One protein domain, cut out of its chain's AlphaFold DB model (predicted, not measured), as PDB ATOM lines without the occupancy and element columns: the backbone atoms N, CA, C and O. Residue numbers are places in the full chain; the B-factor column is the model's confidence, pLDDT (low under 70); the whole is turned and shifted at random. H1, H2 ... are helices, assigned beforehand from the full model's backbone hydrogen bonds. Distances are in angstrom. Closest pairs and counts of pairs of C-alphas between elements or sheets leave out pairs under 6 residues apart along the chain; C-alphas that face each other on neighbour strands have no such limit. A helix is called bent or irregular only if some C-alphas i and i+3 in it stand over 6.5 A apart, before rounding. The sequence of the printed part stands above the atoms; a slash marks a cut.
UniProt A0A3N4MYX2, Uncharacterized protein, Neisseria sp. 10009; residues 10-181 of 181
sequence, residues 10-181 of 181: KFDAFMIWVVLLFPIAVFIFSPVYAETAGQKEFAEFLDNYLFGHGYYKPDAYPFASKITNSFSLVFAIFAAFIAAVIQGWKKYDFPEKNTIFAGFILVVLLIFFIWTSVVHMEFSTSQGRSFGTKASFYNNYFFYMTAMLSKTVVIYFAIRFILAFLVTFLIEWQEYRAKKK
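Overview. This is residues 10 to 181 of the 181 residues of an uncharacterized protein of Neisseria sp. 10009 (UniProt A0A3N4MYX2). A loose bundle of four helices is built along the very long H5, with H3 beside it; H1 and H4 lie on opposite sides of this pair, H4 crossing H5 at a slant. The short H2 packs on H3 near the end where H3 begins, residues 119 to 140 make a wide loop where H4 ends and H5 begins, and residues 173 to 181, mostly the end of H5, stick out at the opposite end. The printed part has 172 residues, with five named helices in the order H1 to H5 and no named strand; the class is all helix. It is loose, with a radius of gyration of the C-alphas of 19.2 A, and elongated, spanning 65 by 40 by 30 A.

Along the chain. H5, the longest helix, is residues 141 to 179, 56.9 A from C-alpha 141 at (-13.079, 0.222, -16.497) to C-alpha 179 at (-50.439, 33.288, -43.874). H3 is residues 62 to 86, 35.9 A long. H4 is residues 99 to 118, 28.5 A. H1 is residues 10 to 29, 27.3 A, from C-alpha 10 at (-32.901, 23.764, -13.234), with a kink of 34 degrees near residue 23; it is irregular, but only just, with C-alphas 20 and 23 6.8 A apart. H2 is residues 37 to 49, 18.1 A.

Arrangement. H1, H3, H4 and H5 form an up and down bundle, each helix running against the one before it. H5 touches H3, the hub, with residues 148 to 164 alone; the closest C-alphas are those of Ala 76 and Tyr 156, 4.8 A apart, at a shallow tilt of 24 degrees, the same way. H4 and H5 form a helical hairpin and touch at Leu 106 and Ala 158, closest C-alphas 5.0 A apart, at a steep tilt of 45 degrees, opposite ways. H1 touches H3 at a shallow tilt of 15 degrees, opposite ways, with the C-alphas of Pro 23 and Ser 72 closest at 5.4 A. H2 touches H3 with residues 43 to 47 alone, at a steep tilt of 59 degrees; the C-alphas of Ala 43 and Phe 63 are closest, 6.8 A apart. H1 and H4 are apart. In H2, H4 and H5 every O i to N i+4 pair is within hydrogen-bond range; in H1 14 of 16 are, in H3 20 of 21.

Size, cuts and confidence. The C-alphas farthest apart, those of Gln 127 and Lys 181, are 68.1 A apart. The printed part has no cut. The links H2 to H3, H3 to H4 and H4 to H5 are long, the last with 22 residues. The mean pLDDT of the printed part is 84.1; residue 96, residues 121 to 139 and residue 181 are under 70.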
ATOM      1  N   LYS A  10     -32.974  24.717 -14.356       84.31
ATOM      2  CA  LYS A  10     -32.901  23.764 -13.234       84.31
ATOM      3  C   LYS A  10     -33.229  22.340 -13.679       84.31
ATOM      4  O   LYS A  10     -32.499  21.417 -13.340       84.31
ATOM      5  N   PHE A  11     -34.302  22.178 -14.451       85.56
ATOM      6  CA  PHE A  11     -34.703  20.878 -14.985       85.56
ATOM      7  C   PHE A  11     -33.673  20.339 -15.984       85.56
ATOM      8  O   PHE A  11     -33.295  19.176 -15.914       85.56
ATOM      9  N   ASP A  12     -33.155  21.198 -16.861       82.88
ATOM     10  CA  ASP A  12     -32.141  20.805 -17.839       82.88
ATOM     11  C   ASP A  12     -30.838  20.361 -17.171       82.88
ATOM     12  O   ASP A  12     -30.280  19.331 -17.544       82.88
ATOM     13  N   ALA A  13     -30.378  21.098 -16.154       88.06
ATOM     14  CA  ALA A  13     -29.216  20.703 -15.367       88.06
ATOM     15  C   ALA A  13     -29.453  19.365 -14.653       88.06
ATOM     16  O   ALA A  13     -28.588  18.493 -14.692       88.06
ATOM     17  N   PHE A  14     -30.631  19.177 -14.052       91.25
ATOM     18  CA  PHE A  14     -31.009  17.913 -13.424       91.25
ATOM     19  C   PHE A  14     -30.966  16.748 -14.422       91.25
ATOM     20  O   PHE A  14     -30.294  15.755 -14.160       91.25
ATOM     21  N   MET A  15     -31.601  16.884 -15.590       91.25
ATOM     22  CA  MET A  15     -31.607  15.833 -16.612       91.25
ATOM     23  C   MET A  15     -30.198  15.480 -17.092       91.25
ATOM     24  O   MET A  15     -29.898  14.303 -17.260       91.25
ATOM     25  N   ILE A  16     -29.317  16.471 -17.261       90.69
ATOM     26  CA  ILE A  16     -27.913  16.231 -17.627       90.69
ATOM     27  C   ILE A  16     -27.204  15.402 -16.550       90.69
ATOM     28  O   ILE A  16     -26.542  14.418 -16.879       90.69
ATOM     29  N   TRP A  17     -27.370  15.754 -15.271       93.56
ATOM     30  CA  TRP A  17     -26.785  14.988 -14.168       93.56
ATOM     31  C   TRP A  17     -27.313  13.559 -14.109       93.56
ATOM     32  O   TRP A  17     -26.525  12.634 -13.934       93.56
ATOM     33  N   VAL A  18     -28.617  13.356 -14.306       94.06
ATOM     34  CA  VAL A  18     -29.196  12.007 -14.320       94.06
ATOM     35  C   VAL A  18     -28.647  11.193 -15.497       94.06
ATOM     36  O   VAL A  18     -28.213  10.066 -15.293       94.06
ATOM     37  N   VAL A  19     -28.581  11.762 -16.704       94.56
ATOM     38  CA  VAL A  19     -28.013  11.106 -17.901       94.56
ATOM     39  C   VAL A  19     -26.542  10.727 -17.714       94.56
ATOM     40  O   VAL A  19     -26.123   9.670 -18.183       94.56
ATOM     41  N   LEU A  20     -25.768  11.544 -16.999       93.88
ATOM     42  CA  LEU A  20     -24.375  11.245 -16.665       93.88
ATOM     43  C   LEU A  20     -24.250  10.163 -15.587       93.88
ATOM     44  O   LEU A  20     -23.465   9.232 -15.729       93.88
ATOM     45  N   LEU A  21     -25.002  10.264 -14.494       94.75
ATOM     46  CA  LEU A  21     -24.825   9.374 -13.343       94.75
ATOM     47  C   LEU A  21     -25.493   8.010 -13.532       94.75
ATOM     48  O   LEU A  21     -25.040   7.030 -12.945       94.75
ATOM     49  N   PHE A  22     -26.530   7.919 -14.365       95.81
ATOM     50  CA  PHE A  22     -27.265   6.679 -14.606       95.81
ATOM     51  C   PHE A  22     -26.380   5.500 -15.055       95.81
ATOM     52  O   PHE A  22     -26.418   4.468 -14.386       95.81
ATOM     53  N   PRO A  23     -25.541   5.602 -16.109       94.25
ATOM     54  CA  PRO A  23     -24.677   4.487 -16.505       94.25
ATOM     55  C   PRO A  23     -23.672   4.099 -15.412       94.25
ATOM     56  O   PRO A  23     -23.368   2.919 -15.266       94.25
ATOM     57  N   ILE A  24     -23.190   5.058 -14.613       94.31
ATOM     58  CA  ILE A  24     -22.293   4.776 -13.480       94.31
ATOM     59  C   ILE A  24     -23.031   3.954 -12.420       94.31
ATOM     60  O   ILE A  24     -22.518   2.936 -11.966       94.31
ATOM     61  N   ALA A  25     -24.242   4.374 -12.050       95.69
ATOM     62  CA  ALA A  25     -25.054   3.671 -11.067       95.69
ATOM     63  C   ALA A  25     -25.374   2.242 -11.529       95.69
ATOM     64  O   ALA A  25     -25.155   1.295 -10.776       95.69
ATOM     65  N   VAL A  26     -25.820   2.070 -12.778       94.88
ATOM     66  CA  VAL A  26     -26.107   0.740 -13.337       94.88
ATOM     67  C   VAL A  26     -24.865  -0.148 -13.294       94.88
ATOM     68  O   VAL A  26     -24.972  -1.297 -12.873       94.88
ATOM     69  N   PHE A  27     -23.692   0.373 -13.655       93.06
ATOM     70  CA  PHE A  27     -22.458  -0.408 -13.649       93.06
ATOM     71  C   PHE A  27     -22.022  -0.833 -12.241       93.06
ATOM     72  O   PHE A  27     -21.654  -1.986 -12.048       93.06
ATOM     73  N   ILE A  28     -22.094   0.073 -11.259       93.31
ATOM     74  CA  ILE A  28     -21.684  -0.201  -9.870       93.31
ATOM     75  C   ILE A  28     -22.633  -1.192  -9.184       93.31
ATOM     76  O   ILE A  28     -22.180  -2.040  -8.420       93.31
ATOM     77  N   PHE A  29     -23.940  -1.081  -9.433       94.00
ATOM     78  CA  PHE A  29     -24.943  -1.916  -8.767       94.00
ATOM     79  C   PHE A  29     -25.237  -3.234  -9.494       94.00
ATOM     80  O   PHE A  29     -25.881  -4.111  -8.918       94.00
ATOM     81  N   SER A  30     -24.787  -3.397 -10.740       92.50
ATOM     82  CA  SER A  30     -24.949  -4.656 -11.470       92.50
ATOM     83  C   SER A  30     -23.884  -5.672 -11.053       92.50
ATOM     84  O   SER A  30     -22.711  -5.315 -10.933       92.50
ATOM     85  N   PRO A  31     -24.243  -6.956 -10.883       91.25
ATOM     86  CA  PRO A  31     -23.258  -7.981 -10.591       91.25
ATOM     87  C   PRO A  31     -22.320  -8.181 -11.783       91.25
ATOM     88  O   PRO A  31     -22.704  -8.059 -12.950       91.25
ATOM     89  N   VAL A  32     -21.070  -8.505 -11.468       89.56
ATOM     90  CA  VAL A  32     -19.986  -8.694 -12.439       89.56
ATOM     91  C   VAL A  32     -20.341  -9.774 -13.466       89.56
ATOM     92  O   VAL A  32     -20.193  -9.570 -14.677       89.56
ATOM     93  N   TYR A  33     -20.865 -10.894 -12.966       89.94
ATOM     94  CA  TYR A  33     -21.257 -12.079 -13.718       89.94
ATOM     95  C   TYR A  33     -22.710 -12.458 -13.404       89.94
ATOM     96  O   TYR A  33     -23.240 -12.128 -12.344       89.94
ATOM     97  N   ALA A  34     -23.357 -13.160 -14.333       90.38
ATOM     98  CA  ALA A  34     -24.671 -13.749 -14.107       90.38
ATOM     99  C   ALA A  34     -24.516 -15.088 -13.368       90.38
ATOM    100  O   ALA A  34     -24.077 -16.084 -13.951       90.38
ATOM    101  N   GLU A  35     -24.870 -15.121 -12.086       91.19
ATOM    102  CA  GLU A  35     -24.674 -16.287 -11.216       91.19
ATOM    103  C   GLU A  35     -25.952 -17.122 -11.081       91.19
ATOM    104  O   GLU A  35     -25.912 -18.353 -11.128       91.19
ATOM    105  N   THR A  36     -27.106 -16.459 -10.990       93.38
ATOM    106  CA  THR A  36     -28.417 -17.112 -10.838       93.38
ATOM    107  C   THR A  36     -29.055 -17.462 -12.185       93.38
ATOM    108  O   THR A  36     -28.742 -16.850 -13.205       93.38
ATOM    109  N   ALA A  37     -29.989 -18.423 -12.198       93.25
ATOM    110  CA  ALA A  37     -30.736 -18.792 -13.407       93.25
ATOM    111  C   ALA A  37     -31.445 -17.580 -14.037       93.25
ATOM    112  O   ALA A  37     -31.252 -17.305 -15.217       93.25
ATOM    113  N   GLY A  38     -32.138 -16.774 -13.223       92.75
ATOM    114  CA  GLY A  38     -32.813 -15.565 -13.704       92.75
ATOM    115  C   GLY A  38     -31.857 -14.510 -14.276       92.75
ATOM    116  O   GLY A  38     -32.179 -13.863 -15.264       92.75
ATOM    117  N   GLN A  39     -30.649 -14.351 -13.719       91.50
ATOM    118  CA  GLN A  39     -29.646 -13.443 -14.295       91.50
ATOM    119  C   GLN A  39     -29.114 -13.941 -15.642       91.50
ATOM    120  O   GLN A  39     -28.805 -13.124 -16.506       91.50
ATOM    121  N   LYS A  40     -28.993 -15.260 -15.826       91.69
ATOM    122  CA  LYS A  40     -28.550 -15.857 -17.092       91.69
ATOM    123  C   LYS A  40     -29.614 -15.698 -18.175       91.69
ATOM    124  O   LYS A  40     -29.289 -15.188 -19.241       91.69
ATOM    125  N   GLU A  41     -30.873 -16.000 -17.861       92.88
ATOM    126  CA  GLU A  41     -32.013 -15.727 -18.753       92.88
ATOM    127  C   GLU A  41     -32.087 -14.240 -19.117       92.88
ATOM    128  O   GLU A  41     -32.284 -13.867 -20.273       92.88
ATOM    129  N   PHE A  42     -31.861 -13.360 -18.138       92.00
ATOM    130  CA  PHE A  42     -31.829 -11.927 -18.391       92.00
ATOM    131  C   PHE A  42     -30.646 -11.512 -19.278       92.00
ATOM    132  O   PHE A  42     -30.806 -10.663 -20.151       92.00
ATOM    133  N   ALA A  43     -29.469 -12.118 -19.106       89.81
ATOM    134  CA  ALA A  43     -28.325 -11.885 -19.986       89.81
ATOM    135  C   ALA A  43     -28.640 -12.277 -21.438       89.81
ATOM    136  O   ALA A  43     -28.332 -11.511 -22.346       89.81
ATOM    137  N   GLU A  44     -29.292 -13.423 -21.643       89.50
ATOM    138  CA  GLU A  44     -29.743 -13.876 -22.964       89.50
ATOM    139  C   GLU A  44     -30.790 -12.932 -23.559       89.50
ATOM    140  O   GLU A  44     -30.737 -12.604 -24.742       89.50
ATOM    141  N   PHE A  45     -31.718 -12.428 -22.742       90.75
ATOM    142  CA  PHE A  45     -32.671 -11.415 -23.184       90.75
ATOM    143  C   PHE A  45     -31.968 -10.132 -23.655       90.75
ATOM    144  O   PHE A  45     -32.303  -9.593 -24.712       90.75
ATOM    145  N   LEU A  46     -30.971  -9.651 -22.906       88.50
ATOM    146  CA  LEU A  46     -30.189  -8.477 -23.301       88.50
ATOM    147  C   LEU A  46     -29.461  -8.698 -24.623       88.50
ATOM    148  O   LEU A  46     -29.469  -7.822 -25.489       88.50
ATOM    149  N   ASP A  47     -28.854  -9.866 -24.776       84.56
ATOM    150  CA  ASP A  47     -28.123 -10.267 -25.971       84.56
ATOM    151  C   ASP A  47     -29.042 -10.341 -27.200       84.56
ATOM    152  O   ASP A  47     -28.718  -9.773 -28.243       84.56
ATOM    153  N   ASN A  48     -30.215 -10.963 -27.053       85.62
ATOM    154  CA  ASN A  48     -31.158 -11.195 -28.148       85.62
ATOM    155  C   ASN A  48     -31.979  -9.954 -28.531       85.62
ATOM    156  O   ASN A  48     -32.337  -9.800 -29.699       85.62
ATOM    157  N   TYR A  49     -32.298  -9.074 -27.573       81.62
ATOM    158  CA  TYR A  49     -33.313  -8.029 -27.779       81.62
ATOM    159  C   TYR A  49     -32.871  -6.607 -27.433       81.62
ATOM    160  O   TYR A  49     -33.468  -5.652 -27.929       81.62
ATOM    161  N   LEU A  50     -31.854  -6.432 -26.588       81.44
ATOM    162  CA  LEU A  50     -31.503  -5.131 -26.003       81.44
ATOM    163  C   LEU A  50     -30.062  -4.706 -26.278       81.44
ATOM    164  O   LEU A  50     -29.542  -3.807 -25.614       81.44
ATOM    165  N   PHE A  51     -29.431  -5.303 -27.286       80.81
ATOM    166  CA  PHE A  51     -28.093  -4.926 -27.738       80.81
ATOM    167  C   PHE A  51     -27.006  -5.167 -26.673       80.81
ATOM    168  O   PHE A  51     -26.080  -4.372 -26.506       80.81
ATOM    169  N   GLY A  52     -27.108  -6.273 -25.930       71.81
ATOM    170  CA  GLY A  52     -26.134  -6.652 -24.898       71.81
ATOM    171  C   GLY A  52     -24.704  -6.797 -25.441       71.81
ATOM    172  O   GLY A  52     -23.743  -6.428 -24.771       71.81
ATOM    173  N   HIS A  53     -24.555  -7.237 -26.692       77.00
ATOM    174  CA  HIS A  53     -23.267  -7.469 -27.361       77.00
ATOM    175  C   HIS A  53     -22.588  -6.224 -27.945       77.00
ATOM    176  O   HIS A  53     -21.668  -6.364 -28.750       77.00
ATOM    177  N   GLY A  54     -23.034  -5.022 -27.574       72.75
ATOM    178  CA  GLY A  54     -22.448  -3.783 -28.069       72.75
ATOM    179  C   GLY A  54     -20.926  -3.721 -27.937       72.75
ATOM    180  O   GLY A  54     -20.300  -4.425 -27.143       72.75
ATOM    181  N   TYR A  55     -20.337  -2.804 -28.694       77.06
ATOM    182  CA  TYR A  55     -18.898  -2.621 -28.841       77.06
ATOM    183  C   TYR A  55     -18.166  -2.445 -27.504       77.06
ATOM    184  O   TYR A  55     -16.985  -2.746 -27.422       77.06
ATOM    185  N   TYR A  56     -18.847  -1.964 -26.460       74.94
ATOM    186  CA  TYR A  56     -18.292  -1.639 -25.147       74.94
ATOM    187  C   TYR A  56     -18.486  -2.773 -24.140       74.94
ATOM    188  O   TYR A  56     -19.521  -2.856 -23.479       74.94
ATOM    189  N   LYS A  57     -17.470  -3.631 -23.986       77.06
ATOM    190  CA  LYS A  57     -17.500  -4.731 -23.014       77.06
ATOM    191  C   LYS A  57     -16.114  -5.049 -22.426       77.06
ATOM    192  O   LYS A  57     -15.270  -5.555 -23.157       77.06
ATOM    193  N   PRO A  58     -15.858  -4.772 -21.133       78.56
ATOM    194  CA  PRO A  58     -14.706  -5.318 -20.417       78.56
ATOM    195  C   PRO A  58     -14.836  -6.831 -20.183       78.56
ATOM    196  O   PRO A  58     -15.915  -7.319 -19.838       78.56
ATOM    197  N   ASP A  59     -13.716  -7.556 -20.271       78.44
ATOM    198  CA  ASP A  59     -13.675  -9.017 -20.081       78.44
ATOM    199  C   ASP A  59     -13.989  -9.425 -18.636       78.44
ATOM    200  O   ASP A  59     -14.632 -10.444 -18.384       78.44
ATOM    201  N   ALA A  60     -13.557  -8.606 -17.674       79.94
ATOM    202  CA  ALA A  60     -13.725  -8.877 -16.251       79.94
ATOM    203  C   ALA A  60     -15.153  -8.627 -15.736       79.94
ATOM    204  O   ALA A  60     -15.503  -9.184 -14.709       79.94
ATOM    205  N   TYR A  61     -15.978  -7.823 -16.424       83.31
ATOM    206  CA  TYR A  61     -17.334  -7.450 -15.972       83.31
ATOM    207  C   TYR A  61     -18.392  -7.676 -17.058       83.31
ATOM    208  O   TYR A  61     -19.149  -6.759 -17.390       83.31
ATOM    209  N   PRO A  62     -18.455  -8.881 -17.650       85.44
ATOM    210  CA  PRO A  62     -19.165  -9.105 -18.896       85.44
ATOM    211  C   PRO A  62     -20.684  -9.009 -18.756       85.44
ATOM    212  O   PRO A  62     -21.350  -8.805 -19.766       85.44
ATOM    213  N   PHE A  63     -21.253  -9.197 -17.562       89.62
ATOM    214  CA  PHE A  63     -22.695  -9.063 -17.353       89.62
ATOM    215  C   PHE A  63     -23.073  -7.620 -17.015       89.62
ATOM    216  O   PHE A  63     -23.903  -7.031 -17.708       89.62
ATOM    217  N   ALA A  64     -22.394  -7.010 -16.038       90.12
ATOM    218  CA  ALA A  64     -22.587  -5.601 -15.691       90.12
ATOM    219  C   ALA A  64     -22.423  -4.671 -16.903       90.12
ATOM    220  O   ALA A  64     -23.195  -3.723 -17.074       90.12
ATOM    221  N   SER A  65     -21.467  -4.958 -17.788       89.69
ATOM    222  CA  SER A  65     -21.251  -4.159 -18.993       89.69
ATOM    223  C   SER A  65     -22.388  -4.260 -20.007       89.69
ATOM    224  O   SER A  65     -22.717  -3.258 -20.637       89.69
ATOM    225  N   LYS A  66     -22.996  -5.448 -20.159       90.62
ATOM    226  CA  LYS A  66     -24.158  -5.666 -21.036       90.62
ATOM    227  C   LYS A  66     -25.334  -4.838 -20.545       90.62
ATOM    228  O   LYS A  66     -25.870  -4.032 -21.298       90.62
ATOM    229  N   ILE A  67     -25.667  -4.976 -19.258       92.38
ATOM    230  CA  ILE A  67     -26.757  -4.222 -18.626       92.38
ATOM    231  C   ILE A  67     -26.512  -2.726 -18.802       92.38
ATOM    232  O   ILE A  67     -27.382  -2.011 -19.293       92.38
ATOM    233  N   THR A  68     -25.311  -2.259 -18.467       93.31
ATOM    234  CA  THR A  68     -24.949  -0.841 -18.563       93.31
ATOM    235  C   THR A  68     -25.049  -0.331 -20.001       93.31
ATOM    236  O   THR A  68     -25.621   0.736 -20.223       93.31
ATOM    237  N   ASN A  69     -24.566  -1.097 -20.990       92.00
ATOM    238  CA  ASN A  69     -24.646  -0.738 -22.406       92.00
ATOM    239  C   ASN A  69     -26.092  -0.564 -22.886       92.00
ATOM    240  O   ASN A  69     -26.421   0.471 -23.479       92.00
ATOM    241  N   SER A  70     -26.923  -1.568 -22.611       92.31
ATOM    242  CA  SER A  70     -28.325  -1.639 -23.020       92.31
ATOM    243  C   SER A  70     -29.173  -0.586 -22.318       92.31
ATOM    244  O   SER A  70     -29.899   0.177 -22.956       92.31
ATOM    245  N   PHE A  71     -29.062  -0.501 -20.994       93.94
ATOM    246  CA  PHE A  71     -29.929   0.355 -20.196       93.94
ATOM    247  C   PHE A  71     -29.587   1.822 -20.397       93.94
ATOM    248  O   PHE A  71     -30.503   2.637 -20.470       93.94
ATOM    249  N   SER A  72     -28.307   2.185 -20.535       94.19
ATOM    250  CA  SER A  72     -27.947   3.587 -20.756       94.19
ATOM    251  C   SER A  72     -28.417   4.095 -22.121       94.19
ATOM    252  O   SER A  72     -28.854   5.240 -22.216       94.19
ATOM    253  N   LEU A  73     -28.395   3.247 -23.157       93.25
ATOM    254  CA  LEU A  73     -28.942   3.577 -24.475       93.25
ATOM    255  C   LEU A  73     -30.441   3.876 -24.375       93.25
ATOM    256  O   LEU A  73     -30.889   4.955 -24.766       93.25
ATOM    257  N   VAL A  74     -31.201   2.927 -23.827       94.25
ATOM    258  CA  VAL A  74     -32.654   3.047 -23.661       94.25
ATOM    259  C   VAL A  74     -32.992   4.272 -22.817       94.25
ATOM    260  O   VAL A  74     -33.825   5.092 -23.205       94.25
ATOM    261  N   PHE A  75     -32.290   4.445 -21.698       95.69
ATOM    262  CA  PHE A  75     -32.472   5.580 -20.809       95.69
ATOM    263  C   PHE A  75     -32.208   6.917 -21.505       95.69
ATOM    264  O   PHE A  75     -33.029   7.821 -21.387       95.69
ATOM    265  N   ALA A  76     -31.114   7.055 -22.263       95.56
ATOM    266  CA  ALA A  76     -30.790   8.295 -22.973       95.56
ATOM    267  C   ALA A  76     -31.893   8.704 -23.958       95.56
ATOM    268  O   ALA A  76     -32.260   9.880 -24.024       95.56
ATOM    269  N   ILE A  77     -32.449   7.727 -24.684       95.12
ATOM    270  CA  ILE A  77     -33.569   7.932 -25.605       95.12
ATOM    271  C   ILE A  77     -34.791   8.430 -24.825       95.12
ATOM    272  O   ILE A  77     -35.301   9.515 -25.111       95.12
ATOM    273  N   PHE A  78     -35.233   7.693 -23.801       95.50
ATOM    274  CA  PHE A  78     -36.405   8.073 -23.005       95.50
ATOM    275  C   PHE A  78     -36.233   9.426 -22.307       95.50
ATOM    276  O   PHE A  78     -37.147  10.250 -22.335       95.50
ATOM    277  N   ALA A  79     -35.060   9.695 -21.737       94.75
ATOM    278  CA  ALA A  79     -34.730  10.964 -21.100       94.75
ATOM    279  C   ALA A  79     -34.850  12.142 -22.079       94.75
ATOM    280  O   ALA A  79     -35.397  13.186 -21.715       94.75
ATOM    281  N   ALA A  80     -34.389  11.978 -23.324       93.06
ATOM    282  CA  ALA A  80     -34.508  13.007 -24.354       93.06
ATOM    283  C   ALA A  80     -35.974  13.287 -24.718       93.06
ATOM    284  O   ALA A  80     -36.375  14.452 -24.796       93.06
ATOM    285  N   PHE A  81     -36.791  12.238 -24.869       92.94
ATOM    286  CA  PHE A  81     -38.228  12.378 -25.127       92.94
ATOM    287  C   PHE A  81     -38.965  13.048 -23.963       92.94
ATOM    288  O   PHE A  81     -39.718  13.995 -24.186       92.94
ATOM    289  N   ILE A  82     -38.721  12.619 -22.721       91.12
ATOM    290  CA  ILE A  82     -39.322  13.223 -21.520       91.12
ATOM    291  C   ILE A  82     -38.962  14.709 -21.435       91.12
ATOM    292  O   ILE A  82     -39.839  15.548 -21.223       91.12
ATOM    293  N   ALA A  83     -37.689  15.052 -21.651       88.62
ATOM    294  CA  ALA A  83     -37.244  16.439 -21.632       88.62
ATOM    295  C   ALA A  83     -37.937  17.284 -22.714       88.62
ATOM    296  O   ALA A  83     -38.370  18.403 -22.430       88.62
ATOM    297  N   ALA A  84     -38.098  16.745 -23.927       85.62
ATOM    298  CA  ALA A  84     -38.808  17.417 -25.015       85.62
ATOM    299  C   ALA A  84     -40.298  17.641 -24.694       85.62
ATOM    300  O   ALA A  84     -40.815  18.742 -24.901       85.62
ATOM    301  N   VAL A  85     -40.972  16.634 -24.123       85.81
ATOM    302  CA  VAL A  85     -42.389  16.716 -23.727       85.81
ATOM    303  C   VAL A  85     -42.599  17.752 -22.624       85.81
ATOM    304  O   VAL A  85     -43.488  18.593 -22.738       85.81
ATOM    305  N   ILE A  86     -41.764  17.745 -21.581       83.94
ATOM    306  CA  ILE A  86     -41.853  18.702 -20.462       83.94
ATOM    307  C   ILE A  86     -41.594  20.139 -20.934       83.94
ATOM    308  O   ILE A  86     -42.180  21.088 -20.414       83.94
ATOM    309  N   GLN A  87     -40.765  20.318 -21.963       75.88
ATOM    310  CA  GLN A  87     -40.540  21.620 -22.602       75.88
ATOM    311  C   GLN A  87     -41.720  22.074 -23.476       75.88
ATOM    312  O   GLN A  87     -41.697  23.181 -24.022       75.88
ATOM    313  N   GLY A  88     -42.787  21.276 -23.550       70.38
ATOM    314  CA  GLY A  88     -44.089  21.681 -24.063       70.38
ATOM    315  C   GLY A  88     -44.130  21.871 -25.572       70.38
ATOM    316  O   GLY A  88     -44.975  22.629 -26.037       70.38
ATOM    317  N   TRP A  89     -43.222  21.230 -26.317       72.94
ATOM    318  CA  TRP A  89     -43.229  21.232 -27.785       72.94
ATOM    319  C   TRP A  89     -43.324  22.645 -28.395       72.94
ATOM    320  O   TRP A  89     -44.059  22.887 -29.348       72.94
ATOM    321  N   LYS A  90     -42.604  23.606 -27.811       74.25
ATOM    322  CA  LYS A  90     -42.578  25.008 -28.254       74.25
ATOM    323  C   LYS A  90     -41.435  25.261 -29.236       74.25
ATOM    324  O   LYS A  90     -40.466  24.504 -29.272       74.25
ATOM    325  N   LYS A  91     -41.521  26.375 -29.972       77.56
ATOM    326  CA  LYS A  91     -40.420  26.875 -30.806       77.56
ATOM    327  C   LYS A  91     -39.157  27.068 -29.971       77.56
ATOM    328  O   LYS A  91     -39.205  27.696 -28.907       77.56
ATOM    329  N   TYR A  92     -38.056  26.540 -30.485       76.44
ATOM    330  CA  TYR A  92     -36.735  26.688 -29.909       76.44
ATOM    331  C   TYR A  92     -35.983  27.809 -30.625       76.44
ATOM    332  O   TYR A  92     -36.000  27.889 -31.851       76.44
ATOM    333  N   ASP A  93     -35.336  28.674 -29.850       77.88
ATOM    334  CA  ASP A  93     -34.499  29.744 -30.384       77.88
ATOM    335  C   ASP A  93     -33.104  29.185 -30.676       77.88
ATOM    336  O   ASP A  93     -32.271  29.012 -29.779       77.88
ATOM    337  N   PHE A  94     -32.890  28.784 -31.926       76.94
ATOM    338  CA  PHE A  94     -31.604  28.270 -32.368       76.94
ATOM    339  C   PHE A  94     -30.661  29.428 -32.697       76.94
ATOM    340  O   PHE A  94     -31.054  30.335 -33.428       76.94
ATOM    341  N   PRO A  95     -29.391  29.392 -32.252       71.06
ATOM    342  CA  PRO A  95     -28.414  30.373 -32.702       71.06
ATOM    343  C   PRO A  95     -28.286  30.303 -34.234       71.06
ATOM    344  O   PRO A  95     -27.975  29.254 -34.797       71.06
ATOM    345  N   GLU A  96     -28.540  31.420 -34.920       62.34
ATOM    346  CA  GLU A  96     -28.695  31.468 -36.387       62.34
ATOM    347  C   GLU A  96     -27.469  30.942 -37.157       62.34
ATOM    348  O   GLU A  96     -27.582  30.455 -38.283       62.34
ATOM    349  N   LYS A  97     -26.278  30.977 -36.549       70.69
ATOM    350  CA  LYS A  97     -25.047  30.525 -37.197       70.69
ATOM    351  C   LYS A  97     -24.873  29.009 -37.064       70.69
ATOM    352  O   LYS A  97     -24.657  28.487 -35.975       70.69
ATOM    353  N   ASN A  98     -24.877  28.315 -38.203       77.75
ATOM    354  CA  ASN A  98     -24.496  26.903 -38.366       77.75
ATOM    355  C   ASN A  98     -25.394  25.847 -37.688       77.75
ATOM    356  O   ASN A  98     -24.983  24.691 -37.595       77.75
ATOM    357  N   THR A  99     -26.623  26.177 -37.277       80.75
ATOM    358  CA  THR A  99     -27.538  25.208 -36.635       80.75
ATOM    359  C   THR A  99     -27.787  23.955 -37.487       80.75
ATOM    360  O   THR A  99     -27.767  22.847 -36.960       80.75
ATOM    361  N   ILE A 100     -27.937  24.095 -38.809       83.62
ATOM    362  CA  ILE A 100     -28.127  22.949 -39.719       83.62
ATOM    363  C   ILE A 100     -26.887  22.043 -39.737       83.62
ATOM    364  O   ILE A 100     -27.005  20.822 -39.658       83.62
ATOM    365  N   PHE A 101     -25.692  22.637 -39.797       86.31
ATOM    366  CA  PHE A 101     -24.434  21.892 -39.785       86.31
ATOM    367  C   PHE A 101     -24.213  21.172 -38.447       86.31
ATOM    368  O   PHE A 101     -23.859  19.995 -38.430       86.31
ATOM    369  N   ALA A 102     -24.497  21.844 -37.327       84.31
ATOM    370  CA  ALA A 102     -24.476  21.230 -36.001       84.31
ATOM    371  C   ALA A 102     -25.476  20.064 -35.904       84.31
ATOM    372  O   ALA A 102     -25.137  19.006 -35.378       84.31
ATOM    373  N   GLY A 103     -26.673  20.222 -36.477       86.75
ATOM    374  CA  GLY A 103     -27.666  19.157 -36.577       86.75
ATOM    375  C   GLY A 103     -27.173  17.951 -37.368       86.75
ATOM    376  O   GLY A 103     -27.325  16.822 -36.909       86.75
ATOM    377  N   PHE A 104     -26.519  18.173 -38.511       89.44
ATOM    378  CA  PHE A 104     -25.931  17.091 -39.303       89.44
ATOM    379  C   PHE A 104     -24.861  16.323 -38.515       89.44
ATOM    380  O   PHE A 104     -24.899  15.094 -38.469       89.44
ATOM    381  N   ILE A 105     -23.958  17.034 -37.828       90.62
ATOM    382  CA  ILE A 105     -22.955  16.411 -36.951       90.62
ATOM    383  C   ILE A 105     -23.632  15.567 -35.866       90.62
ATOM    384  O   ILE A 105     -23.241  14.421 -35.654       90.62
ATOM    385  N   LEU A 106     -24.658  16.102 -35.198       90.75
ATOM    386  CA  LEU A 106     -25.374  15.383 -34.143       90.75
ATOM    387  C   LEU A 106     -26.077  14.125 -34.665       90.75
ATOM    388  O   LEU A 106     -26.066  13.111 -33.976       90.75
ATOM    389  N   VAL A 107     -26.635  14.153 -35.879       92.81
ATOM    390  CA  VAL A 107     -27.242  12.971 -36.517       92.81
ATOM    391  C   VAL A 107     -26.187  11.910 -36.827       92.81
ATOM    392  O   VAL A 107     -26.388  10.741 -36.499       92.81
ATOM    393  N   VAL A 108     -25.049  12.298 -37.410       93.88
ATOM    394  CA  VAL A 108     -23.948  11.362 -37.695       93.88
ATOM    395  C   VAL A 108     -23.431  10.731 -36.403       93.88
ATOM    396  O   VAL A 108     -23.268   9.512 -36.333       93.88
ATOM    397  N   LEU A 109     -23.231  11.538 -35.357       92.94
ATOM    398  CA  LEU A 109     -22.806  11.050 -34.048       92.94
ATOM    399  C   LEU A 109     -23.853  10.133 -33.402       92.94
ATOM    400  O   LEU A 109     -23.485   9.106 -32.840       92.94
ATOM    401  N   LEU A 110     -25.142  10.463 -33.504       94.69
ATOM    402  CA  LEU A 110     -26.230   9.621 -33.005       94.69
ATOM    403  C   LEU A 110     -26.202   8.242 -33.664       94.69
ATOM    404  O   LEU A 110     -26.204   7.234 -32.961       94.69
ATOM    405  N   ILE A 111     -26.130   8.195 -34.997       93.81
ATOM    406  CA  ILE A 111     -26.068   6.936 -35.750       93.81
ATOM    407  C   ILE A 111     -24.833   6.138 -35.333       93.81
ATOM    408  O   ILE A 111     -24.953   4.954 -35.031       93.81
ATOM    409  N   PHE A 112     -23.670   6.788 -35.253       91.88
ATOM    410  CA  PHE A 112     -22.429   6.146 -34.829       91.88
ATOM    411  C   PHE A 112     -22.543   5.535 -33.424       91.88
ATOM    412  O   PHE A 112     -22.198   4.374 -33.236       91.88
ATOM    413  N   PHE A 113     -23.076   6.267 -32.444       92.06
ATOM    414  CA  PHE A 113     -23.176   5.794 -31.058       92.06
ATOM    415  C   PHE A 113     -24.301   4.773 -30.815       92.06
ATOM    416  O   PHE A 113     -24.193   3.928 -29.919       92.06
ATOM    417  N   ILE A 114     -25.373   4.813 -31.611       91.19
ATOM    418  CA  ILE A 114     -26.357   3.724 -31.656       91.19
ATOM    419  C   ILE A 114     -25.693   2.484 -32.254       91.19
ATOM    420  O   ILE A 114     -25.749   1.419 -31.649       91.19
ATOM    421  N   TRP A 115     -24.991   2.623 -33.380       89.75
ATOM    422  CA  TRP A 115     -24.290   1.521 -34.035       89.75
ATOM    423  C   TRP A 115     -23.276   0.844 -33.106       89.75
ATOM    424  O   TRP A 115     -23.308  -0.378 -32.967       89.75
ATOM    425  N   THR A 116     -22.462   1.609 -32.371       86.31
ATOM    426  CA  THR A 116     -21.536   1.039 -31.377       86.31
ATOM    427  C   THR A 116     -22.245   0.404 -30.180       86.31
ATOM    428  O   THR A 116     -21.666  -0.440 -29.506       86.31
ATOM    429  N   SER A 117     -23.503   0.752 -29.903       86.31
ATOM    430  CA  SER A 117     -24.294   0.056 -28.883       86.31
ATOM    431  C   SER A 117     -24.794  -1.308 -29.352       86.31
ATOM    432  O   SER A 117     -25.080  -2.137 -28.498       86.31
ATOM    433  N   VAL A 118     -24.904  -1.528 -30.667       85.88
ATOM    434  CA  VAL A 118     -25.506  -2.723 -31.280       85.88
ATOM    435  C   VAL A 118     -24.460  -3.708 -31.783       85.88
ATOM    436  O   VAL A 118     -24.615  -4.914 -31.609       85.88
ATOM    437  N   VAL A 119     -23.410  -3.210 -32.434       81.81
ATOM    438  CA  VAL A 119     -22.470  -4.064 -33.161       81.81
ATOM    439  C   VAL A 119     -21.412  -4.643 -32.238       81.81
ATOM    440  O   VAL A 119     -20.661  -3.917 -31.587       81.81
ATOM    441  N   HIS A 120     -21.334  -5.971 -32.255       72.88
ATOM    442  CA  HIS A 120     -20.263  -6.739 -31.642       72.88
ATOM    443  C   HIS A 120     -18.989  -6.622 -32.485       72.88
ATOM    444  O   HIS A 120     -19.033  -6.815 -33.701       72.88
ATOM    445  N   MET A 121     -17.850  -6.333 -31.853       67.38
ATOM    446  CA  MET A 121     -16.545  -6.469 -32.499       67.38
ATOM    447  C   MET A 121     -15.728  -7.543 -31.797       67.38
ATOM    448  O   MET A 121     -15.429  -7.434 -30.611       67.38
ATOM    449  N   GLU A 122     -15.321  -8.550 -32.562       58.72
ATOM    450  CA  GLU A 122     -14.290  -9.495 -32.149       58.72
ATOM    451  C   GLU A 122     -12.919  -8.851 -32.384       58.72
ATOM    452  O   GLU A 122     -12.610  -8.378 -33.482       58.72
ATOM    453  N   PHE A 123     -12.096  -8.767 -31.338       56.53
ATOM    454  CA  PHE A 123     -10.807  -8.087 -31.421       56.53
ATOM    455  C   PHE A 123      -9.718  -8.997 -31.976       56.53
ATOM    456  O   PHE A 123      -9.556 -10.144 -31.567       56.53
ATOM    457  N   SER A 124      -8.892  -8.435 -32.858       52.91
ATOM    458  CA  SER A 124      -7.648  -9.070 -33.275       52.91
ATOM    459  C   SER A 124      -6.591  -8.868 -32.188       52.91
ATOM    460  O   SER A 124      -6.308  -7.741 -31.783       52.91
ATOM    461  N   THR A 125      -5.940  -9.946 -31.757       53.69
ATOM    462  CA  THR A 125      -4.757  -9.893 -30.880       53.69
ATOM    463  C   THR A 125      -3.490  -9.410 -31.603       53.69
ATOM    464  O   THR A 125      -2.417  -9.362 -31.000       53.69
ATOM    465  N   SER A 126      -3.578  -9.032 -32.887       50.19
ATOM    466  CA  SER A 126      -2.415  -8.607 -33.666       50.19
ATOM    467  C   SER A 126      -1.833  -7.281 -33.157       50.19
ATOM    468  O   SER A 126      -2.534  -6.305 -32.881       50.19
ATOM    469  N   GLN A 127      -0.501  -7.230 -33.047       49.31
ATOM    470  CA  GLN A 127       0.260  -6.093 -32.513       49.31
ATOM    471  C   GLN A 127       0.317  -4.863 -33.452       49.31
ATOM    472  O   GLN A 127       1.223  -4.038 -33.352       49.31
ATOM    473  N   GLY A 128      -0.644  -4.690 -34.364       52.72
ATOM    474  CA  GLY A 128      -0.705  -3.536 -35.267       52.72
ATOM    475  C   GLY A 128      -1.158  -2.251 -34.562       52.72
ATOM    476  O   GLY A 128      -1.881  -2.295 -33.570       52.72
ATOM    477  N   ARG A 129      -0.759  -1.066 -35.044       52.00
ATOM    478  CA  ARG A 129      -1.345   0.218 -34.603       52.00
ATOM    479  C   ARG A 129      -2.710   0.401 -35.271       52.00
ATOM    480  O   ARG A 129      -2.792   0.958 -36.356       52.00
ATOM    481  N   SER A 130      -3.766  -0.062 -34.616       53.09
ATOM    482  CA  SER A 130      -5.147   0.191 -35.026       53.09
ATOM    483  C   SER A 130      -5.939   0.734 -33.836       53.09
ATOM    484  O   SER A 130      -5.903   0.170 -32.736       53.09
ATOM    485  N   PHE A 131      -6.580   1.886 -34.039       52.91
ATOM    486  CA  PHE A 131      -7.442   2.536 -33.058       52.91
ATOM    487  C   PHE A 131      -8.768   1.770 -33.002       52.91
ATOM    488  O   PHE A 131      -9.418   1.596 -34.025       52.91
ATOM    489  N   GLY A 132      -9.147   1.278 -31.822       52.97
ATOM    490  CA  GLY A 132     -10.421   0.577 -31.639       52.97
ATOM    491  C   GLY A 132     -10.434  -0.918 -31.987       52.97
ATOM    492  O   GLY A 132     -11.495  -1.523 -31.937       52.97
ATOM    493  N   THR A 133      -9.301  -1.559 -32.289       53.94
ATOM    494  CA  THR A 133      -9.272  -3.026 -32.506       53.94
ATOM    495  C   THR A 133      -8.402  -3.784 -31.502       53.94
ATOM    496  O   THR A 133      -8.162  -4.975 -31.684       53.94
ATOM    497  N   LYS A 134      -7.911  -3.114 -30.452       59.16
ATOM    498  CA  LYS A 134      -7.074  -3.724 -29.408       59.16
ATOM    499  C   LYS A 134      -7.869  -3.988 -28.137       59.16
ATOM    500  O   LYS A 134      -8.493  -3.072 -27.604       59.16
ATOM    501  N   ALA A 135      -7.695  -5.181 -27.569       58.41
ATOM    502  CA  ALA A 135      -8.273  -5.565 -26.278       58.41
ATOM    503  C   ALA A 135      -7.888  -4.610 -25.123       58.41
ATOM    504  O   ALA A 135      -8.656  -4.415 -24.185       58.41
ATOM    505  N   SER A 136      -6.729  -3.940 -25.198       55.38
ATOM    506  CA  SER A 136      -6.262  -3.017 -24.150       55.38
ATOM    507  C   SER A 136      -7.143  -1.774 -23.965       55.38
ATOM    508  O   SER A 136      -7.149  -1.204 -22.878       55.38
ATOM    509  N   PHE A 137      -7.886  -1.351 -24.994       53.59
ATOM    510  CA  PHE A 137      -8.822  -0.221 -24.897       53.59
ATOM    511  C   PHE A 137     -10.122  -0.610 -24.162       53.59
ATOM    512  O   PHE A 137     -10.790   0.250 -23.595       53.59
ATOM    513  N   TYR A 138     -10.434  -1.911 -24.114       58.31
ATOM    514  CA  TYR A 138     -11.623  -2.493 -23.481       58.31
ATOM    515  C   TYR A 138     -11.391  -3.001 -22.065       58.31
ATOM    516  O   TYR A 138     -12.316  -3.013 -21.257       58.31
ATOM    517  N   ASN A 139     -10.150  -3.353 -21.733       61.50
ATOM    518  CA  ASN A 139      -9.801  -3.923 -20.433       61.50
ATOM    519  C   ASN A 139      -9.575  -2.902 -19.310       61.50
ATOM    520  O   ASN A 139      -9.099  -3.259 -18.235       61.50
ATOM    521  N   ASN A 140      -9.944  -1.635 -19.517       75.31
ATOM    522  CA  ASN A 140      -9.892  -0.619 -18.472       75.31
ATOM    523  C   ASN A 140     -11.291  -0.052 -18.194       75.31
ATOM    524  O   ASN A 140     -11.889   0.604 -19.050       75.31
ATOM    525  N   TYR A 141     -11.775  -0.259 -16.965       80.31
ATOM    526  CA  TYR A 141     -13.079   0.222 -16.497       80.31
ATOM    527  C   TYR A 141     -13.253   1.735 -16.690       80.31
ATOM    528  O   TYR A 141     -14.354   2.196 -16.980       80.31
ATOM    529  N   PHE A 142     -12.171   2.509 -16.575       83.38
ATOM    530  CA  PHE A 142     -12.202   3.956 -16.741       83.38
ATOM    531  C   PHE A 142     -12.498   4.344 -18.193       83.38
ATOM    532  O   PHE A 142     -13.362   5.188 -18.443       83.38
ATOM    533  N   PHE A 143     -11.833   3.706 -19.164       82.12
ATOM    534  CA  PHE A 143     -12.087   3.960 -20.588       82.12
ATOM    535  C   PHE A 143     -13.465   3.457 -21.011       82.12
ATOM    536  O   PHE A 143     -14.180   4.181 -21.705       82.12
ATOM    537  N   TYR A 144     -13.872   2.280 -20.526       85.56
ATOM    538  CA  TYR A 144     -15.229   1.774 -20.711       85.56
ATOM    539  C   TYR A 144     -16.270   2.788 -20.215       85.56
ATOM    540  O   TYR A 144     -17.132   3.214 -20.985       85.56
ATOM    541  N   MET A 145     -16.152   3.247 -18.965       90.00
ATOM    542  CA  MET A 145     -17.111   4.195 -18.406       90.00
ATOM    543  C   MET A 145     -17.085   5.547 -19.112       90.00
ATOM    544  O   MET A 145     -18.140   6.118 -19.369       90.00
ATOM    545  N   THR A 146     -15.911   6.040 -19.506       89.12
ATOM    546  CA  THR A 146     -15.791   7.283 -20.281       89.12
ATOM    547  C   THR A 146     -16.514   7.179 -21.625       89.12
ATOM    548  O   THR A 146     -17.231   8.105 -22.018       89.12
ATOM    549  N   ALA A 147     -16.380   6.044 -22.318       88.19
ATOM    550  CA  ALA A 147     -17.093   5.785 -23.563       88.19
ATOM    551  C   ALA A 147     -18.608   5.695 -23.328       88.19
ATOM    552  O   ALA A 147     -19.374   6.336 -24.046       88.19
ATOM    553  N   MET A 148     -19.037   4.984 -22.282       91.31
ATOM    554  CA  MET A 148     -20.446   4.873 -21.901       91.31
ATOM    555  C   MET A 148     -21.079   6.229 -21.582       91.31
ATOM    556  O   MET A 148     -22.181   6.516 -22.054       91.31
ATOM    557  N   LEU A 149     -20.378   7.083 -20.839       92.75
ATOM    558  CA  LEU A 149     -20.815   8.442 -20.523       92.75
ATOM    559  C   LEU A 149     -20.941   9.285 -21.788       92.75
ATOM    560  O   LEU A 149     -22.008   9.835 -22.059       92.75
ATOM    561  N   SER A 150     -19.879   9.324 -22.595       91.62
ATOM    562  CA  SER A 150     -19.844  10.083 -23.850       91.62
ATOM    563  C   SER A 150     -20.988   9.671 -24.774       91.62
ATOM    564  O   SER A 150     -21.748  10.516 -25.240       91.62
ATOM    565  N   LYS A 151     -21.168   8.362 -24.963       92.12
ATOM    566  CA  LYS A 151     -22.243   7.772 -25.761       92.12
ATOM    567  C   LYS A 151     -23.621   8.212 -25.270       92.12
ATOM    568  O   LYS A 151     -24.416   8.739 -26.040       92.12
ATOM    569  N   THR A 152     -23.894   8.018 -23.982       94.31
ATOM    570  CA  THR A 152     -25.204   8.301 -23.371       94.31
ATOM    571  C   THR A 152     -25.553   9.791 -23.490       94.31
ATOM    572  O   THR A 152     -26.666  10.144 -23.878       94.31
ATOM    573  N   VAL A 153     -24.577  10.670 -23.248       94.19
ATOM    574  CA  VAL A 153     -24.723  12.127 -23.368       94.19
ATOM    575  C   VAL A 153     -24.983  12.557 -24.809       94.19
ATOM    576  O   VAL A 153     -25.897  13.343 -25.061       94.19
ATOM    577  N   VAL A 154     -24.205  12.040 -25.764       94.94
ATOM    578  CA  VAL A 154     -24.351  12.397 -27.179       94.94
ATOM    579  C   VAL A 154     -25.705  11.947 -27.719       94.94
ATOM    580  O   VAL A 154     -26.379  12.740 -28.373       94.94
ATOM    581  N   ILE A 155     -26.145  10.726 -27.398       95.25
ATOM    582  CA  ILE A 155     -27.463  10.220 -27.806       95.25
ATOM    583  C   ILE A 155     -28.577  11.109 -27.244       95.25
ATOM    584  O   ILE A 155     -29.451  11.546 -27.996       95.25
ATOM    585  N   TYR A 156     -28.513  11.436 -25.948       95.31
ATOM    586  CA  TYR A 156     -29.479  12.324 -25.305       95.31
ATOM    587  C   TYR A 156     -29.555  13.695 -26.000       95.31
ATOM    588  O   TYR A 156     -30.641  14.139 -26.384       95.31
ATOM    589  N   PHE A 157     -28.415  14.363 -26.202       92.81
ATOM    590  CA  PHE A 157     -28.389  15.691 -26.818       92.81
ATOM    591  C   PHE A 157     -28.790  15.675 -28.291       92.81
ATOM    592  O   PHE A 157     -29.512  16.574 -28.722       92.81
ATOM    593  N   ALA A 158     -28.368  14.668 -29.058       94.50
ATOM    594  CA  ALA A 158     -28.705  14.565 -30.471       94.50
ATOM    595  C   ALA A 158     -30.211  14.359 -30.679       94.50
ATOM    596  O   ALA A 158     -30.819  15.087 -31.463       94.50
ATOM    597  N   ILE A 159     -30.838  13.445 -29.931       94.31
ATOM    598  CA  ILE A 159     -32.293  13.234 -30.006       94.31
ATOM    599  C   ILE A 159     -33.033  14.497 -29.568       94.31
ATOM    600  O   ILE A 159     -33.946  14.946 -30.260       94.31
ATOM    601  N   ARG A 160     -32.614  15.119 -28.459       90.44
ATOM    602  CA  ARG A 160     -33.230  16.360 -27.972       90.44
ATOM    603  C   ARG A 160     -33.143  17.483 -29.009       90.44
ATOM    604  O   ARG A 160     -34.128  18.190 -29.216       90.44
ATOM    605  N   PHE A 161     -31.999  17.627 -29.676       89.38
ATOM    606  CA  PHE A 161     -31.813  18.596 -30.752       89.38
ATOM    607  C   PHE A 161     -32.741  18.308 -31.939       89.38
ATOM    608  O   PHE A 161     -33.436  19.213 -32.393       89.38
ATOM    609  N   ILE A 162     -32.796  17.057 -32.410       90.94
ATOM    610  CA  ILE A 162     -33.656  16.647 -33.532       90.94
ATOM    611  C   ILE A 162     -35.125  16.936 -33.213       90.94
ATOM    612  O   ILE A 162     -35.820  17.529 -34.034       90.94
ATOM    613  N   LEU A 163     -35.592  16.577 -32.013       90.69
ATOM    614  CA  LEU A 163     -36.963  16.853 -31.585       90.69
ATOM    615  C   LEU A 163     -37.246  18.360 -31.559       90.69
ATOM    616  O   LEU A 163     -38.233  18.799 -32.142       90.69
ATOM    617  N   ALA A 164     -36.368  19.165 -30.955       88.19
ATOM    618  CA  ALA A 164     -36.524  20.619 -30.927       88.19
ATOM    619  C   ALA A 164     -36.548  21.236 -32.339       88.19
ATOM    620  O   ALA A 164     -37.349  22.136 -32.614       88.19
ATOM    621  N   PHE A 165     -35.706  20.731 -33.244       88.38
ATOM    622  CA  PHE A 165     -35.634  21.179 -34.632       88.38
ATOM    623  C   PHE A 165     -36.921  20.846 -35.393       88.38
ATOM    624  O   PHE A 165     -37.541  21.741 -35.965       88.38
ATOM    625  N   LEU A 166     -37.367  19.584 -35.342       88.81
ATOM    626  CA  LEU A 166     -38.589  19.127 -36.013       88.81
ATOM    627  C   LEU A 166     -39.816  19.915 -35.557       88.81
ATOM    628  O   LEU A 166     -40.653  20.295 -36.367       88.81
ATOM    629  N   VAL A 167     -39.913  20.193 -34.264       89.50
ATOM    630  CA  VAL A 167     -41.047  20.908 -33.672       89.50
ATOM    631  C   VAL A 167     -41.074  22.355 -34.114       89.50
ATOM    632  O   VAL A 167     -42.114  22.852 -34.537       89.50
ATOM    633  N   THR A 168     -39.921  23.017 -34.066       87.19
ATOM    634  CA  THR A 168     -39.787  24.397 -34.536       87.19
ATOM    635  C   THR A 168     -40.155  24.484 -36.015       87.19
ATOM    636  O   THR A 168     -41.019  25.281 -36.378       87.19
ATOM    637  N   PHE A 169     -39.614  23.579 -36.835       87.75
ATOM    638  CA  PHE A 169     -39.933  23.478 -38.257       87.75
ATOM    639  C   PHE A 169     -41.432  23.260 -38.515       87.75
ATOM    640  O   PHE A 169     -42.022  23.948 -39.346       87.75
ATOM    641  N   LEU A 170     -42.082  22.342 -37.789       89.75
ATOM    642  CA  LEU A 170     -43.515  22.063 -37.942       89.75
ATOM    643  C   LEU A 170     -44.385  23.277 -37.598       89.75
ATOM    644  O   LEU A 170     -45.330  23.572 -38.332       89.75
ATOM    645  N   ILE A 171     -44.068  23.995 -36.516       88.56
ATOM    646  CA  ILE A 171     -44.824  25.191 -36.119       88.56
ATOM    647  C   ILE A 171     -44.627  26.308 -37.154       88.56
ATOM    648  O   ILE A 171     -45.596  26.943 -37.568       88.56
ATOM    649  N   GLU A 172     -43.396  26.541 -37.618       87.94
ATOM    650  CA  GLU A 172     -43.119  27.539 -38.663       87.94
ATOM    651  C   GLU A 172     -43.819  27.209 -39.981       87.94
ATOM    652  O   GLU A 172     -44.410  28.089 -40.612       87.94
ATOM    653  N   TRP A 173     -43.826  25.934 -40.369       88.19
ATOM    654  CA  TRP A 173     -44.534  25.464 -41.553       88.19
ATOM    655  C   TRP A 173     -46.048  25.698 -41.455       88.19
ATOM    656  O   TRP A 173     -46.679  26.148 -42.418       88.19
ATOM    657  N   GLN A 174     -46.644  25.432 -40.288       89.12
ATOM    658  CA  GLN A 174     -48.060  25.706 -40.032       89.12
ATOM    659  C   GLN A 174     -48.379  27.203 -40.129       89.12
ATOM    660  O   GLN A 174     -49.339  27.577 -40.806       89.12
ATOM    661  N   GLU A 175     -47.561  28.063 -39.520       89.75
ATOM    662  CA  GLU A 175     -47.722  29.520 -39.596       89.75
ATOM    663  C   GLU A 175     -47.582  30.046 -41.032       89.75
ATOM    664  O   GLU A 175     -48.358  30.902 -41.459       89.75
ATOM    665  N   TYR A 176     -46.629  29.515 -41.803       90.38
ATOM    666  CA  TYR A 176     -46.455  29.862 -43.213       90.38
ATOM    667  C   TYR A 176     -47.686  29.495 -44.052       90.38
ATOM    668  O   TYR A 176     -48.160  30.302 -44.852       90.38
ATOM    669  N   ARG A 177     -48.245  28.296 -43.841       90.25
ATOM    670  CA  ARG A 177     -49.475  27.861 -44.521       90.25
ATOM    671  C   ARG A 177     -50.689  28.696 -44.126       90.25
ATOM    672  O   ARG A 177     -51.537  28.931 -44.980       90.25
ATOM    673  N   ALA A 178     -50.773  29.139 -42.872       89.31
ATOM    674  CA  ALA A 178     -51.860  29.992 -42.400       89.31
ATOM    675  C   ALA A 178     -51.815  31.396 -43.024       89.31
ATOM    676  O   ALA A 178     -52.859  31.923 -43.371       89.31
ATOM    677  N   LYS A 179     -50.620  31.969 -43.228       85.69
ATOM    678  CA  LYS A 179     -50.439  33.288 -43.874       85.69
ATOM    679  C   LYS A 179     -50.710  33.294 -45.383       85.69
ATOM    680  O   LYS A 179     -50.852  34.362 -45.965       85.69
ATOM    681  N   LYS A 180     -50.689  32.123 -46.025       77.06
ATOM    682  CA  LYS A 180     -50.954  31.957 -47.464       77.06
ATOM    683  C   LYS A 180     -52.434  31.742 -47.805       77.06
ATOM    684  O   LYS A 180     -52.753  31.711 -48.991       77.06
ATOM    685  N   LYS A 181     -53.288  31.519 -46.806       62.88
ATOM    686  CA  LYS A 181     -54.746  31.458 -46.956       62.88
ATOM    687  C   LYS A 181     -55.344  32.827 -46.681       62.88
ATOM    688  O   LYS A 181     -56.362  33.124 -47.334       62.88
TER     689      LYS A 181